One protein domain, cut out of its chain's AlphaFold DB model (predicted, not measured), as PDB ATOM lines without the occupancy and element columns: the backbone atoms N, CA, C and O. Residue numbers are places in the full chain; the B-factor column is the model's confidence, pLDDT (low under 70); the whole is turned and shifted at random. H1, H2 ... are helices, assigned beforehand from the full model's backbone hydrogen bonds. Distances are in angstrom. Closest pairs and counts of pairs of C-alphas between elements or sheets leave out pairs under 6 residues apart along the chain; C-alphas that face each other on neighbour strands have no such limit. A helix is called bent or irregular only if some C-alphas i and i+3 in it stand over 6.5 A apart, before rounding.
ATOM      1  N   SER A  15     -30.056  41.148  39.854       90.00
ATOM      2  CA  SER A  15     -28.840  40.401  40.192       90.00
ATOM      3  C   SER A  15     -28.212  39.734  38.966       90.00
ATOM      4  O   SER A  15     -27.019  39.903  38.719       90.00
ATOM      5  N   SER A  16     -29.012  39.033  38.160       86.25
ATOM      6  CA  SER A  16     -28.537  38.372  36.940       86.25
ATOM      7  C   SER A  16     -28.088  39.372  35.875       86.25
ATOM      8  O   SER A  16     -27.130  39.103  35.152       86.25
ATOM      9  N   THR A  17     -28.745  40.532  35.790       89.31
ATOM     10  CA  THR A  17     -28.382  41.605  34.853       89.31
ATOM     11  C   THR A  17     -26.990  42.145  35.164       89.31
ATOM     12  O   THR A  17     -26.178  42.252  34.251       89.31
ATOM     13  N   SER A  18     -26.683  42.406  36.441       90.00
ATOM     14  CA  SER A  18     -25.353  42.862  36.870       90.00
ATOM     15  C   SER A  18     -24.255  41.856  36.495       90.00
ATOM     16  O   SER A  18     -23.282  42.205  35.825       90.00
ATOM     17  N   THR A  19     -24.453  40.573  36.820       88.50
ATOM     18  CA  THR A  19     -23.486  39.514  36.488       88.50
ATOM     19  C   THR A  19     -23.264  39.382  34.981       88.50
ATOM     20  O   THR A  19     -22.125  39.282  34.524       88.50
ATOM     21  N   LEU A  20     -24.336  39.407  34.184       87.81
ATOM     22  CA  LEU A  20     -24.230  39.304  32.728       87.81
ATOM     23  C   LEU A  20     -23.589  40.545  32.105       87.81
ATOM     24  O   LEU A  20     -22.825  40.412  31.152       87.81
ATOM     25  N   GLN A  21     -23.833  41.731  32.661       88.38
ATOM     26  CA  GLN A  21     -23.205  42.966  32.206       88.38
ATOM     27  C   GLN A  21     -21.692  42.957  32.467       88.38
ATOM     28  O   GLN A  21     -20.916  43.340  31.592       88.38
ATOM     29  N   GLU A  22     -21.250  42.463  33.628       87.75
ATOM     30  CA  GLU A  22     -19.822  42.287  33.919       87.75
ATOM     31  C   GLU A  22     -19.143  41.313  32.953       87.75
ATOM     32  O   GLU A  22     -18.039  41.581  32.473       87.75
ATOM     33  N   ILE A  23     -19.794  40.186  32.653       86.38
ATOM     34  CA  ILE A  23     -19.267  39.182  31.721       86.38
ATOM     35  C   ILE A  23     -19.227  39.741  30.293       86.38
ATOM     36  O   ILE A  23     -18.216  39.588  29.609       86.38
ATOM     37  N   ALA A  24     -20.275  40.445  29.859       85.25
ATOM     38  CA  ALA A  24     -20.327  41.082  28.546       85.25
ATOM     39  C   ALA A  24     -19.210  42.125  28.372       85.25
ATOM     40  O   ALA A  24     -18.496  42.092  27.373       85.25
ATOM     41  N   MET A  25     -18.982  42.981  29.377       86.31
ATOM     42  CA  MET A  25     -17.883  43.958  29.359       86.31
ATOM     43  C   MET A  25     -16.498  43.297  29.370       86.31
ATOM     44  O   MET A  25     -15.558  43.822  28.773       86.31
ATOM     45  N   LYS A  26     -16.335  42.161  30.063       84.06
ATOM     46  CA  LYS A  26     -15.078  41.394  30.035       84.06
ATOM     47  C   LYS A  26     -14.815  40.829  28.643       84.06
ATOM     48  O   LYS A  26     -13.698  40.975  28.159       84.06
ATOM     49  N   ASN A  27     -15.839  40.258  28.011       81.81
ATOM     50  CA  ASN A  27     -15.747  39.709  26.663       81.81
ATOM     51  C   ASN A  27     -15.419  40.787  25.615       81.81
ATOM     52  O   ASN A  27     -14.648  40.507  24.706       81.81
ATOM     53  N   GLU A  28     -15.957  42.007  25.751       81.00
ATOM     54  CA  GLU A  28     -15.653  43.133  24.850       81.00
ATOM     55  C   GLU A  28     -14.200  43.621  24.990       81.00
ATOM     56  O   GLU A  28     -13.544  43.922  23.996       81.00
ATOM     57  N   LYS A  29     -13.671  43.682  26.220       79.50
ATOM     58  CA  LYS A  29     -12.297  44.149  26.490       79.50
ATOM     59  C   LYS A  29     -11.221  43.153  26.071       79.50
ATOM     60  O   LYS A  29     -10.085  43.543  25.816       79.50
ATOM     61  N   THR A  30     -11.543  41.866  26.048       67.62
ATOM     62  CA  THR A  30     -10.677  40.861  25.441       67.62
ATOM     63  C   THR A  30     -10.855  40.923  23.929       67.62
ATOM     64  O   THR A  30     -11.814  40.363  23.416       67.62
ATOM     65  N   GLU A  31      -9.919  41.545  23.204       62.88
ATOM     66  CA  GLU A  31      -9.834  41.550  21.725       62.88
ATOM     67  C   GLU A  31      -9.552  40.146  21.128       62.88
ATOM     68  O   GLU A  31      -8.836  39.980  20.139       62.88
ATOM     69  N   GLN A  32     -10.063  39.087  21.753       62.97
ATOM     70  CA  GLN A  32      -9.980  37.728  21.250       62.97
ATOM     71  C   GLN A  32     -11.031  37.532  20.157       62.97
ATOM     72  O   GLN A  32     -12.174  37.962  20.281       62.97
ATOM     73  N   ALA A  33     -10.654  36.829  19.087       61.12
ATOM     74  CA  ALA A  33     -11.539  36.545  17.957       61.12
ATOM     75  C   ALA A  33     -12.758  35.666  18.321       61.12
ATOM     76  O   ALA A  33     -13.649  35.490  17.494       61.12
ATOM     77  N   TYR A  34     -12.793  35.093  19.530       60.84
ATOM     78  CA  TYR A  34     -13.857  34.222  20.022       60.84
ATOM     79  C   TYR A  34     -14.313  34.636  21.428       60.84
ATOM     80  O   TYR A  34     -13.512  35.017  22.280       60.84
ATOM     81  N   THR A  35     -15.618  34.528  21.683       64.75
ATOM     82  CA  THR A  35     -16.219  34.788  22.996       64.75
ATOM     83  C   THR A  35     -15.853  33.674  23.975       64.75
ATOM     84  O   THR A  35     -16.175  32.512  23.727       64.75
ATOM     85  N   THR A  36     -15.198  34.009  25.087       66.19
ATOM     86  CA  THR A  36     -14.750  33.028  26.095       66.19
ATOM     87  C   THR A  36     -15.853  32.606  27.056       66.19
ATOM     88  O   THR A  36     -15.914  31.441  27.438       66.19
ATOM     89  N   ASN A  37     -16.744  33.528  27.422       76.38
ATOM     90  CA  ASN A  37     -17.879  33.254  28.299       76.38
ATOM     91  C   ASN A  37     -19.192  33.429  27.535       76.38
ATOM     92  O   ASN A  37     -19.405  34.468  26.909       76.38
ATOM     93  N   VAL A  38     -20.081  32.441  27.622       76.31
ATOM     94  CA  VAL A  38     -21.401  32.458  26.979       76.31
ATOM     95  C   VAL A  38     -22.466  32.161  28.028       76.31
ATOM     96  O   VAL A  38     -22.248  31.351  28.927       76.31
ATOM     97  N   ALA A  39     -23.609  32.836  27.925       72.50
ATOM     98  CA  ALA A  39     -24.786  32.513  28.717       72.50
ATOM     99  C   ALA A  39     -25.619  31.469  27.967       72.50
ATOM    100  O   ALA A  39     -26.077  31.726  26.853       72.50
ATOM    101  N   GLU A  40     -25.807  30.304  28.578       76.19
ATOM    102  CA  GLU A  40     -26.704  29.267  28.079       76.19
ATOM    103  C   GLU A  40     -28.050  29.368  28.801       76.19
ATOM    104  O   GLU A  40     -28.111  29.447  30.029       76.19
ATOM    105  N   PHE A  41     -29.131  29.389  28.022       71.62
ATOM    106  CA  PHE A  41     -30.499  29.380  28.527       71.62
ATOM    107  C   PHE A  41     -31.161  28.077  28.086       71.62
ATOM    108  O   PHE A  41     -31.581  27.960  26.937       71.62
ATOM    109  N   ASP A  42     -31.269  27.113  28.999       66.75
ATOM    110  CA  ASP A  42     -32.029  25.886  28.760       66.75
ATOM    111  C   ASP A  42     -33.476  26.095  29.220       66.75
ATOM    112  O   ASP A  42     -33.838  25.876  30.379       66.75
ATOM    113  N   VAL A  43     -34.296  26.655  28.327       65.88
ATOM    114  CA  VAL A  43     -35.707  26.942  28.602       65.88
ATOM    115  C   VAL A  43     -36.565  26.350  27.496       65.88
ATOM    116  O   VAL A  43     -36.482  26.751  26.335       65.88
ATOM    117  N   VAL A  44     -37.454  25.430  27.868       60.19
ATOM    118  CA  VAL A  44     -38.483  24.922  26.960       60.19
ATOM    119  C   VAL A  44     -39.581  25.978  26.857       60.19
ATOM    120  O   VAL A  44     -40.362  26.176  27.787       60.19
ATOM    121  N   MET A  45     -39.645  26.683  25.728       54.06
ATOM    122  CA  MET A  45     -40.732  27.621  25.464       54.06
ATOM    123  C   MET A  45     -42.020  26.818  25.232       54.06
ATOM    124  O   MET A  45     -42.183  26.189  24.188       54.06
ATOM    125  N   GLN A  46     -42.937  26.809  26.204       55.97
ATOM    126  CA  GLN A  46     -44.286  26.266  26.011       55.97
ATOM    127  C   GLN A  46     -45.100  27.245  25.161       55.97
ATOM    128  O   GLN A  46     -45.847  28.082  25.667       55.97
ATOM    129  N   THR A  47     -44.909  27.184  23.849       57.62
ATOM    130  CA  THR A  47     -45.788  27.844  22.884       57.62
ATOM    131  C   THR A  47     -47.007  26.969  22.590       57.62
ATOM    132  O   THR A  47     -47.064  25.795  22.966       57.62
ATOM    133  N   THR A  48     -48.008  27.542  21.917       61.59
ATOM    134  CA  THR A  48     -49.061  26.747  21.274       61.59
ATOM    135  C   THR A  48     -48.422  25.690  20.367       61.59
ATOM    136  O   THR A  48     -47.307  25.865  19.865       61.59
ATOM    137  N   LYS A  49     -49.112  24.561  20.182       65.44
ATOM    138  CA  LYS A  49     -48.639  23.429  19.372       65.44
ATOM    139  C   LYS A  49     -48.063  23.906  18.029       65.44
ATOM    140  O   LYS A  49     -48.650  24.767  17.370       65.44
ATOM    141  N   VAL A  50     -46.927  23.337  17.619       67.50
ATOM    142  CA  VAL A  50     -46.233  23.685  16.364       67.50
ATOM    143  C   VAL A  50     -47.220  23.691  15.189       67.50
ATOM    144  O   VAL A  50     -47.949  22.721  15.000       67.50
ATOM    145  N   GLY A  51     -47.254  24.789  14.421       70.06
ATOM    146  CA  GLY A  51     -48.182  24.985  13.297       70.06
ATOM    147  C   GLY A  51     -49.457  25.774  13.631       70.06
ATOM    148  O   GLY A  51     -50.126  26.251  12.718       70.06
ATOM    149  N   THR A  52     -49.770  25.998  14.913       71.69
ATOM    150  CA  THR A  52     -50.933  26.799  15.354       71.69
ATOM    151  C   THR A  52     -50.534  28.228  15.739       71.69
ATOM    152  O   THR A  52     -50.640  28.644  16.893       71.69
ATOM    153  N   HIS A  53     -50.022  28.983  14.760       72.00
ATOM    154  CA  HIS A  53     -49.536  30.356  14.972       72.00
ATOM    155  C   HIS A  53     -50.654  31.407  15.018       72.00
ATOM    156  O   HIS A  53     -50.476  32.458  15.631       72.00
ATOM    157  N   ASP A  54     -51.806  31.100  14.422       79.50
ATOM    158  CA  ASP A  54     -52.955  31.999  14.339       79.50
ATOM    159  C   ASP A  54     -54.092  31.550  15.255       79.50
ATOM    160  O   ASP A  54     -54.257  30.360  15.543       79.50
ATOM    161  N   SER A  55     -54.931  32.506  15.666       78.44
ATOM    162  CA  SER A  55     -56.102  32.235  16.507       78.44
ATOM    163  C   SER A  55     -57.058  31.225  15.870       78.44
ATOM    164  O   SER A  55     -57.618  30.400  16.579       78.44
ATOM    165  N   GLU A  56     -57.215  31.242  14.543       82.44
ATOM    166  CA  GLU A  56     -58.068  30.285  13.829       82.44
ATOM    167  C   GLU A  56     -57.546  28.845  13.959       82.44
ATOM    168  O   GLU A  56     -58.285  27.957  14.383       82.44
ATOM    169  N   SER A  57     -56.272  28.614  13.631       82.88
ATOM    170  CA  SER A  57     -55.638  27.289  13.688       82.88
ATOM    171  C   SER A  57     -55.598  26.746  15.116       82.88
ATOM    172  O   SER A  57     -55.868  25.577  15.362       82.88
ATOM    173  N   CYS A  58     -55.314  27.630  16.066       79.06
ATOM    174  CA  CYS A  58     -55.255  27.330  17.485       79.06
ATOM    175  C   CYS A  58     -56.627  26.961  18.077       79.06
ATOM    176  O   CYS A  58     -56.732  26.009  18.851       79.06
ATOM    177  N   LEU A  59     -57.693  27.680  17.697       81.62
ATOM    178  CA  LEU A  59     -59.058  27.376  18.139       81.62
ATOM    179  C   LEU A  59     -59.584  26.087  17.503       81.62
ATOM    180  O   LEU A  59     -60.267  25.324  18.175       81.62
ATOM    181  N   LYS A  60     -59.242  25.823  16.236       83.88
ATOM    182  CA  LYS A  60     -59.612  24.582  15.538       83.88
ATOM    183  C   LYS A  60     -58.995  23.339  16.172       83.88
ATOM    184  O   LYS A  60     -59.642  22.299  16.202       83.88
ATOM    185  N   GLU A  61     -57.757  23.438  16.648       82.19
ATOM    186  CA  GLU A  61     -57.054  22.320  17.289       82.19
ATOM    187  C   GLU A  61     -57.208  22.287  18.817       82.19
ATOM    188  O   GLU A  61     -56.638  21.410  19.461       82.19
ATOM    189  N   GLU A  62     -57.956  23.231  19.401       77.69
ATOM    190  CA  GLU A  62     -58.116  23.400  20.853       77.69
ATOM    191  C   GLU A  62     -56.775  23.549  21.607       77.69
ATOM    192  O   GLU A  62     -56.648  23.207  22.782       77.69
TER     193      GLU A  62
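What this domain is: This is residues 15 to 62 of the 209 residues of the protein "Nicastrin" of Gossypium arboreum (UniProt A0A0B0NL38). Picture a longer helix, H1, at one end and a short helix, H2, near the other, joined by a long unnamed stretch that turns back after H1 and then runs out to H2. The two helices have no contact with each other, and residues 28 to 34 and 40 to 47 stick out free. The printed part has 48 residues with two named helices, H1 then H2, and no named strand; its class is all helix, though under half of the residues, 21 of 48, are in named elements. It is extended, with a radius of gyration of the C-alphas of 19.2 A, and its C-alphas span 52 by 27 by 15 A.

Where its parts are: Find C-alpha 15 at (-28.840, 40.401, 40.192); here H1, residues 15 to 29, begins, and it runs 21.8 A to C-alpha 29 at (-12.297, 44.149, 26.490). Read on through residues 30 to 54, which hold no named element, to H2, residues 55 to 60, which runs 8.5 A and ends at C-alpha 60 at (-59.612, 24.582, 15.538).

How they stand to each other: Compare H1 with H2 and you find them apart, with no C-alpha of the one within 8 A of the other. The 25 residues between them make a long link. Look along both helix backbones: in H1 and H2 every O i to N i+4 pair is within hydrogen-bond range. Neither helix is bent.

The domain as a whole: The outline is elongated, but only just. Look for the two C-alphas farthest apart at Glu 31 and Lys 60, 53.0 A from each other. The printed part has no cut. In the B-factor column the mean pLDDT of the printed part is 75.2, and the model's confidence is under 70 at residues 30 to 36 and 42 to 50.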